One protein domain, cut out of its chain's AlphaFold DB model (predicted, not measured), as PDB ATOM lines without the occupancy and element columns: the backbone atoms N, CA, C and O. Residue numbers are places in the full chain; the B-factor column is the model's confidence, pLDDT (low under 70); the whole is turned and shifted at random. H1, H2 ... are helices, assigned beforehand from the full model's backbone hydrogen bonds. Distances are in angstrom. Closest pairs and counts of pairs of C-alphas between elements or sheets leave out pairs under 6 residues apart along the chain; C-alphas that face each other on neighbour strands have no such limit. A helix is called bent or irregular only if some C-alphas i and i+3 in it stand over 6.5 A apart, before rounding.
ATOM      1  N   TRP A   2     191.665 232.850 218.806       64.00
ATOM      2  CA  TRP A   2     192.802 232.567 219.722       64.00
ATOM      3  C   TRP A   2     192.385 232.090 221.130       64.00
ATOM      4  O   TRP A   2     192.965 231.149 221.662       64.00
ATOM      5  N   ILE A   3     191.293 232.644 221.673       76.38
ATOM      6  CA  ILE A   3     190.715 232.230 222.963       76.38
ATOM      7  C   ILE A   3     190.321 230.740 222.987       76.38
ATOM      8  O   ILE A   3     190.602 230.052 223.968       76.38
ATOM      9  N   ALA A   4     189.727 230.206 221.915       73.38
ATOM     10  CA  ALA A   4     189.280 228.811 221.876       73.38
ATOM     11  C   ALA A   4     190.472 227.840 221.885       73.38
ATOM     12  O   ALA A   4     190.453 226.836 222.597       73.38
ATOM     13  N   TYR A   5     191.551 228.189 221.179       76.56
ATOM     14  CA  TYR A   5     192.802 227.432 221.219       76.56
ATOM     15  C   TYR A   5     193.443 227.466 222.605       76.56
ATOM     16  O   TYR A   5     193.904 226.431 223.082       76.56
ATOM     17  N   THR A   6     193.420 228.614 223.291       80.56
ATOM     18  CA  THR A   6     193.941 228.696 224.664       80.56
ATOM     19  C   THR A   6     193.121 227.854 225.642       80.56
ATOM     20  O   THR A   6     193.703 227.144 226.459       80.56
ATOM     21  N   ILE A   7     191.788 227.842 225.513       83.19
ATOM     22  CA  ILE A   7     190.906 227.012 226.346       83.19
ATOM     23  C   ILE A   7     191.177 225.518 226.104       83.19
ATOM     24  O   ILE A   7     191.314 224.752 227.059       83.19
ATOM     25  N   GLY A   8     191.327 225.109 224.838       81.44
ATOM     26  CA  GLY A   8     191.623 223.725 224.467       81.44
ATOM     27  C   GLY A   8     193.003 223.275 224.946       81.44
ATOM     28  O   GLY A   8     193.143 222.173 225.476       81.44
ATOM     29  N   LEU A   9     194.008 224.148 224.841       83.56
ATOM     30  CA  LEU A   9     195.367 223.884 225.314       83.56
ATOM     31  C   LEU A   9     195.409 223.701 226.838       83.56
ATOM     32  O   LEU A   9     196.058 222.778 227.326       83.56
ATOM     33  N   VAL A  10     194.678 224.524 227.594       83.12
ATOM     34  CA  VAL A  10     194.577 224.393 229.057       83.12
ATOM     35  C   VAL A  10     193.911 223.071 229.451       83.12
ATOM     36  O   VAL A  10     194.412 222.379 230.341       83.12
ATOM     37  N   PHE A  11     192.837 222.670 228.762       79.19
ATOM     38  CA  PHE A  11     192.181 221.378 228.992       79.19
ATOM     39  C   PHE A  11     193.090 220.190 228.658       79.19
ATOM     40  O   PHE A  11     193.141 219.226 229.422       79.19
ATOM     41  N   LEU A  12     193.861 220.275 227.570       81.25
ATOM     42  CA  LEU A  12     194.835 219.252 227.190       81.25
ATOM     43  C   LEU A  12     195.935 219.112 228.251       81.25
ATOM     44  O   LEU A  12     196.251 218.000 228.672       81.25
ATOM     45  N   ILE A  13     196.473 220.234 228.737       81.75
ATOM     46  CA  ILE A  13     197.492 220.246 229.795       81.75
ATOM     47  C   ILE A  13     196.924 219.671 231.099       81.75
ATOM     48  O   ILE A  13     197.603 218.878 231.751       81.75
ATOM     49  N   MET A  14     195.684 220.012 231.477       75.12
ATOM     50  CA  MET A  14     195.022 219.411 232.643       75.12
ATOM     51  C   MET A  14     194.804 217.905 232.481       75.12
ATOM     52  O   MET A  14     194.988 217.169 233.448       75.12
ATOM     53  N   LEU A  15     194.458 217.434 231.282       71.81
ATOM     54  CA  LEU A  15     194.246 216.015 230.998       71.81
ATOM     55  C   LEU A  15     195.559 215.223 231.086       71.81
ATOM     56  O   LEU A  15     195.610 214.183 231.746       71.81
ATOM     57  N   VAL A  16     196.646 215.763 230.527       77.06
ATOM     58  CA  VAL A  16     197.998 215.194 230.654       77.06
ATOM     59  C   VAL A  16     198.451 215.189 232.117       77.06
ATOM     60  O   VAL A  16     198.940 214.175 232.615       77.06
ATOM     61  N   LYS A  17     198.226 216.287 232.852       68.31
ATOM     62  CA  LYS A  17     198.525 216.344 234.291       68.31
ATOM     63  C   LYS A  17     197.716 215.332 235.099       68.31
ATOM     64  O   LYS A  17     198.264 214.730 236.019       68.31
ATOM     65  N   SER A  18     196.446 215.132 234.755       66.56
ATOM     66  CA  SER A  18     195.564 214.157 235.404       66.56
ATOM     67  C   SER A  18     196.069 212.721 235.213       66.56
ATOM     68  O   SER A  18     196.044 211.940 236.160       66.56
ATOM     69  N   MET A  19     196.636 212.397 234.043       66.62
ATOM     70  CA  MET A  19     197.281 211.100 233.804       66.62
ATOM     71  C   MET A  19     198.581 210.890 234.596       66.62
ATOM     72  O   MET A  19     198.861 209.767 235.008       66.62
ATOM     73  N   ILE A  20     199.379 211.942 234.810       68.44
ATOM     74  CA  ILE A  20     200.717 211.828 235.426       68.44
ATOM     75  C   ILE A  20     200.657 211.854 236.960       68.44
ATOM     76  O   ILE A  20     201.417 211.151 237.621       68.44
ATOM     77  N   ILE A  21     199.782 212.677 237.546       61.34
ATOM     78  CA  ILE A  21     199.826 212.984 238.987       61.34
ATOM     79  C   ILE A  21     199.176 211.886 239.836       61.34
ATOM     80  O   ILE A  21     199.616 211.633 240.957       61.34
ATOM     81  N   LYS A  22     198.136 211.224 239.323       58.44
ATOM     82  CA  LYS A  22     197.502 210.073 239.969       58.44
ATOM     83  C   LYS A  22     197.077 209.094 238.884       58.44
ATOM     84  O   LYS A  22     195.954 209.218 238.395       58.44
ATOM     85  N   PRO A  23     197.922 208.116 238.511       59.50
ATOM     86  CA  PRO A  23     197.412 206.980 237.771       59.50
ATOM     87  C   PRO A  23     196.385 206.324 238.690       59.50
ATOM     88  O   PRO A  23     196.737 205.708 239.696       59.50
ATOM     89  N   ILE A  24     195.097 206.533 238.413       59.34
ATOM     90  CA  ILE A  24     194.055 205.727 239.032       59.34
ATOM     91  C   ILE A  24     194.438 204.298 238.667       59.34
ATOM     92  O   ILE A  24     194.473 203.937 237.491       59.34
ATOM     93  N   LEU A  25     194.852 203.535 239.678       60.31
ATOM     94  CA  LEU A  25     195.225 202.133 239.560       60.31
ATOM     95  C   LEU A  25     193.944 201.354 239.281       60.31
ATOM     96  O   LEU A  25     193.330 200.750 240.157       60.31
ATOM     97  N   PHE A  26     193.505 201.444 238.034       61.81
ATOM     98  CA  PHE A  26     192.499 200.581 237.472       61.81
ATOM     99  C   PHE A  26     193.022 199.154 237.592       61.81
ATOM    100  O   PHE A  26     194.092 198.826 237.076       61.81
ATOM    101  N   LYS A  27     192.290 198.313 238.327       65.56
ATOM    102  CA  LYS A  27     192.676 196.915 238.550       65.56
ATOM    103  C   LYS A  27     192.754 196.136 237.237       65.56
ATOM    104  O   LYS A  27     193.502 195.167 237.147       65.56
ATOM    105  N   GLU A  28     192.011 196.574 236.222       68.62
ATOM    106  CA  GLU A  28     191.946 195.935 234.915       68.62
ATOM    107  C   GLU A  28     192.276 196.910 233.781       68.62
ATOM    108  O   GLU A  28     191.801 198.046 233.726       68.62
ATOM    109  N   LYS A  29     193.062 196.416 232.819       63.50
ATOM    110  CA  LYS A  29     193.621 197.149 231.665       63.50
ATOM    111  C   LYS A  29     192.554 197.858 230.814       63.50
ATOM    112  O   LYS A  29     192.847 198.847 230.152       63.50
ATOM    113  N   TRP A  30     191.320 197.353 230.832       70.50
ATOM    114  CA  TRP A  30     190.203 197.867 230.039       70.50
ATOM    115  C   TRP A  30     189.516 199.090 230.670       70.50
ATOM    116  O   TRP A  30     188.998 199.948 229.957       70.50
ATOM    117  N   GLN A  31     189.578 199.242 231.996       65.69
ATOM    118  CA  GLN A  31     188.941 200.362 232.698       65.69
ATOM    119  C   GLN A  31     189.652 201.697 232.431       65.69
ATOM    120  O   GLN A  31     189.003 202.737 232.405       65.69
ATOM    121  N   ALA A  32     190.960 201.673 232.154       65.19
ATOM    122  CA  ALA A  32     191.703 202.861 231.734       65.19
ATOM    123  C   ALA A  32     191.259 203.352 230.343       65.19
ATOM    124  O   ALA A  32     191.107 204.553 230.124       65.19
ATOM    125  N   GLY A  33     190.992 202.423 229.416       66.06
ATOM    126  CA  GLY A  33     190.474 202.745 228.084       66.06
ATOM    127  C   GLY A  33     189.068 203.344 228.134       66.06
ATOM    128  O   GLY A  33     188.793 204.318 227.445       66.06
ATOM    129  N   VAL A  34     188.197 202.827 229.002       75.50
ATOM    130  CA  VAL A  34     186.839 203.366 229.182       75.50
ATOM    131  C   VAL A  34     186.855 204.691 229.951       75.50
ATOM    132  O   VAL A  34     186.183 205.639 229.554       75.50
ATOM    133  N   GLY A  35     187.653 204.786 231.017       74.31
ATOM    134  CA  GLY A  35     187.706 205.958 231.892       74.31
ATOM    135  C   GLY A  35     188.318 207.195 231.236       74.31
ATOM    136  O   GLY A  35     187.845 208.299 231.482       74.31
ATOM    137  N   TYR A  36     189.330 207.021 230.380       73.06
ATOM    138  CA  TYR A  36     189.999 208.137 229.703       73.06
ATOM    139  C   TYR A  36     189.683 208.229 228.210       73.06
ATOM    140  O   TYR A  36     189.645 209.330 227.666       73.06
ATOM    141  N   GLY A  37     189.415 207.106 227.540       80.25
ATOM    142  CA  GLY A  37     189.102 207.103 226.111       80.25
ATOM    143  C   GLY A  37     187.752 207.744 225.813       80.25
ATOM    144  O   GLY A  37     187.658 208.555 224.895       80.25
ATOM    145  N   LEU A  38     186.725 207.461 226.621       80.75
ATOM    146  CA  LEU A  38     185.395 208.044 226.439       80.75
ATOM    147  C   LEU A  38     185.395 209.583 226.555       80.75
ATOM    148  O   LEU A  38     184.908 210.233 225.627       80.75
ATOM    149  N   PRO A  39     185.972 210.203 227.608       79.12
ATOM    150  CA  PRO A  39     186.050 211.660 227.673       79.12
ATOM    151  C   PRO A  39     187.003 212.250 226.628       79.12
ATOM    152  O   PRO A  39     186.710 213.320 226.107       79.12
ATOM    153  N   ALA A  40     188.097 211.572 226.260       79.12
ATOM    154  CA  ALA A  40     189.002 212.069 225.222       79.12
ATOM    155  C   ALA A  40     188.320 212.136 223.846       79.12
ATOM    156  O   ALA A  40     188.423 213.150 223.158       79.12
ATOM    157  N   ILE A  41     187.577 211.091 223.471       85.19
ATOM    158  CA  ILE A  41     186.803 211.053 222.224       85.19
ATOM    159  C   ILE A  41     185.696 212.106 222.261       85.19
ATOM    160  O   ILE A  41     185.511 212.821 221.279       85.19
ATOM    161  N   LEU A  42     184.995 212.254 223.391       85.62
ATOM    162  CA  LEU A  42     183.948 213.262 223.544       85.62
ATOM    163  C   LEU A  42     184.505 214.686 223.401       85.62
ATOM    164  O   LEU A  42     183.941 215.491 222.663       85.62
ATOM    165  N   CYS A  43     185.633 214.991 224.048       81.75
ATOM    166  CA  CYS A  43     186.309 216.283 223.921       81.75
ATOM    167  C   CYS A  43     186.804 216.535 222.495       81.75
ATOM    168  O   CYS A  43     186.659 217.645 221.987       81.75
ATOM    169  N   PHE A  44     187.357 215.517 221.834       85.75
ATOM    170  CA  PHE A  44     187.808 215.615 220.451       85.75
ATOM    171  C   PHE A  44     186.638 215.905 219.503       85.75
ATOM    172  O   PHE A  44     186.705 216.827 218.697       85.75
ATOM    173  N   LEU A  45     185.526 215.184 219.645       88.69
ATOM    174  CA  LEU A  45     184.337 215.372 218.814       88.69
ATOM    175  C   LEU A  45     183.715 216.760 219.037       88.69
ATOM    176  O   LEU A  45     183.355 217.438 218.079       88.69
ATOM    177  N   LEU A  46     183.664 217.222 220.289       84.75
ATOM    178  CA  LEU A  46     183.150 218.547 220.640       84.75
ATOM    179  C   LEU A  46     184.048 219.671 220.097       84.75
ATOM    180  O   LEU A  46     183.540 220.669 219.590       84.75
ATOM    181  N   PHE A  47     185.372 219.482 220.111       84.44
ATOM    182  CA  PHE A  47     186.327 220.395 219.479       84.44
ATOM    183  C   PHE A  47     186.134 220.473 217.958       84.44
ATOM    184  O   PHE A  47     186.061 221.569 217.403       84.44
ATOM    185  N   PHE A  48     185.987 219.326 217.287       81.44
ATOM    186  CA  PHE A  48     185.734 219.283 215.844       81.44
ATOM    187  C   PHE A  48     184.384 219.896 215.465       81.44
ATOM    188  O   PHE A  48     184.307 220.608 214.468       81.44
ATOM    189  N   MET A  49     183.337 219.685 216.265       81.88
ATOM    190  CA  MET A  49     182.036 220.331 216.056       81.88
ATOM    191  C   MET A  49     182.112 221.851 216.200       81.88
ATOM    192  O   MET A  49     181.529 222.571 215.391       81.88
ATOM    193  N   LEU A  50     182.860 222.351 217.187       81.38
ATOM    194  CA  LEU A  50     183.032 223.790 217.378       81.38
ATOM    195  C   LEU A  50     183.818 224.418 216.214       81.38
ATOM    196  O   LEU A  50     183.403 225.440 215.674       81.38
ATOM    197  N   ALA A  51     184.888 223.755 215.762       77.50
ATOM    198  CA  ALA A  51     185.655 224.172 214.588       77.50
ATOM    199  C   ALA A  51     184.821 224.128 213.293       77.50
ATOM    200  O   ALA A  51     184.926 225.020 212.454       77.50
ATOM    201  N   TYR A  52     183.960 223.117 213.136       80.25
ATOM    202  CA  TYR A  52     183.065 223.000 211.985       80.25
ATOM    203  C   TYR A  52     181.979 224.086 211.974       80.25
ATOM    204  O   TYR A  52     181.619 224.590 210.908       80.25
ATOM    205  N   SER A  53     181.471 224.475 213.148       76.38
ATOM    206  CA  SER A  53     180.493 225.560 213.284       76.38
ATOM    207  C   SER A  53     181.090 226.917 212.906       76.38
ATOM    208  O   SER A  53     180.457 227.656 212.152       76.38
ATOM    209  N   ASP A  54     182.306 227.227 213.370       70.31
ATOM    210  CA  ASP A  54     183.016 228.456 212.982       70.31
ATOM    211  C   ASP A  54     183.250 228.482 211.462       70.31
ATOM    212  O   ASP A  54     182.844 229.435 210.795       70.31
ATOM    213  N   TYR A  55     183.764 227.389 210.884       71.56
ATOM    214  CA  TYR A  55     183.971 227.271 209.434       71.56
ATOM    215  C   TYR A  55     182.673 227.441 208.622       71.56
ATOM    216  O   TYR A  55     182.649 228.108 207.585       71.56
ATOM    217  N   SER A  56     181.565 226.866 209.097       73.44
ATOM    218  CA  SER A  56     180.261 226.991 208.435       73.44
ATOM    219  C   SER A  56     179.704 228.419 208.514       73.44
ATOM    220  O   SER A  56     179.059 228.877 207.570       73.44
ATOM    221  N   SER A  57     179.964 229.140 209.611       66.69
ATOM    222  CA  SER A  57     179.531 230.534 209.780       66.69
ATOM    223  C   SER A  57     180.275 231.495 208.849       66.69
ATOM    224  O   SER A  57     179.658 232.385 208.260       66.69
ATOM    225  N   GLU A  58     181.570 231.258 208.624       63.84
ATOM    226  CA  GLU A  58     182.373 232.019 207.665       63.84
ATOM    227  C   GLU A  58     181.859 231.798 206.234       63.84
ATOM    228  O   GLU A  58     181.626 232.758 205.500       63.84
ATOM    229  N   GLN A  59     181.565 230.549 205.852       62.38
ATOM    230  CA  GLN A  59     180.965 230.217 204.550       62.38
ATOM    231  C   GLN A  59     179.607 230.910 204.327       62.38
ATOM    232  O   GLN A  59     179.327 231.391 203.225       62.38
ATOM    233  N   ALA A  60     178.764 230.998 205.362       60.50
ATOM    234  CA  ALA A  60     177.466 231.670 205.275       60.50
ATOM    235  C   ALA A  60     177.604 233.186 205.043       60.50
ATOM    236  O   ALA A  60     176.858 233.752 204.241       60.50
ATOM    237  N   TYR A  61     178.591 233.828 205.677       57.06
ATOM    238  CA  TYR A  61     178.881 235.252 205.489       57.06
ATOM    239  C   TYR A  61     179.327 235.568 204.052       57.06
ATOM    240  O   TYR A  61     178.818 236.499 203.425       57.06
ATOM    241  N   PHE A  62     180.218 234.750 203.481       56.66
ATOM    242  CA  PHE A  62     180.665 234.931 202.095       56.66
ATOM    243  C   PHE A  62     179.558 234.662 201.068       56.66
ATOM    244  O   PHE A  62     179.527 235.296 200.007       56.66
TER     245      PHE A  62
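AT A GLANCE: This is residues 2 to 62 of the 196 residues of an uncharacterized protein of Clostridium coskatii (UniProt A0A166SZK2). Two helices, H1 and then the longer H2, run side by side in opposite directions as a long, narrow U, with a loop of residues 22 to 28 closing one end. At the other end residues 52 to 62 of H2 stick out free. The printed part has 61 residues with two named helices and no named strand, and its class is all helix. It is a rod spanning 54 by 21 by 7 A, only just loose, close to extended, with a radius of gyration of the C-alphas of 15.7 A.

IN THESE COORDINATES: H1, residues 2 to 21, begins at C-alpha 2 (192.802, 232.567, 219.722) and is 28.4 A long. H2, residues 29 to 62, is 49.7 A long and ends at C-alpha 62 (180.665, 234.931, 202.095).

HOW THE PARTS SIT: H1 and H2 are near each other, with their closest C-alphas 8.0 A apart. H2 has a kink of 25 degrees near residue 36; it is neither bent nor irregular, but only just: C-alphas 35 and 38 are 6.3 A apart. Every O i to N i+4 pair of H1 is within hydrogen-bond range, and 28 of 30 in H2.

THE WHOLE: The C-alphas of Lys 27 and Phe 62, the two farthest apart, are 54.0 A apart. The printed part has no cut, and the link from H1 to H2 is short. Mean pLDDT of the printed part is 73.2; residue 2 and residues 17 to 29, 31 to 33 and 57 to 62 are under 70.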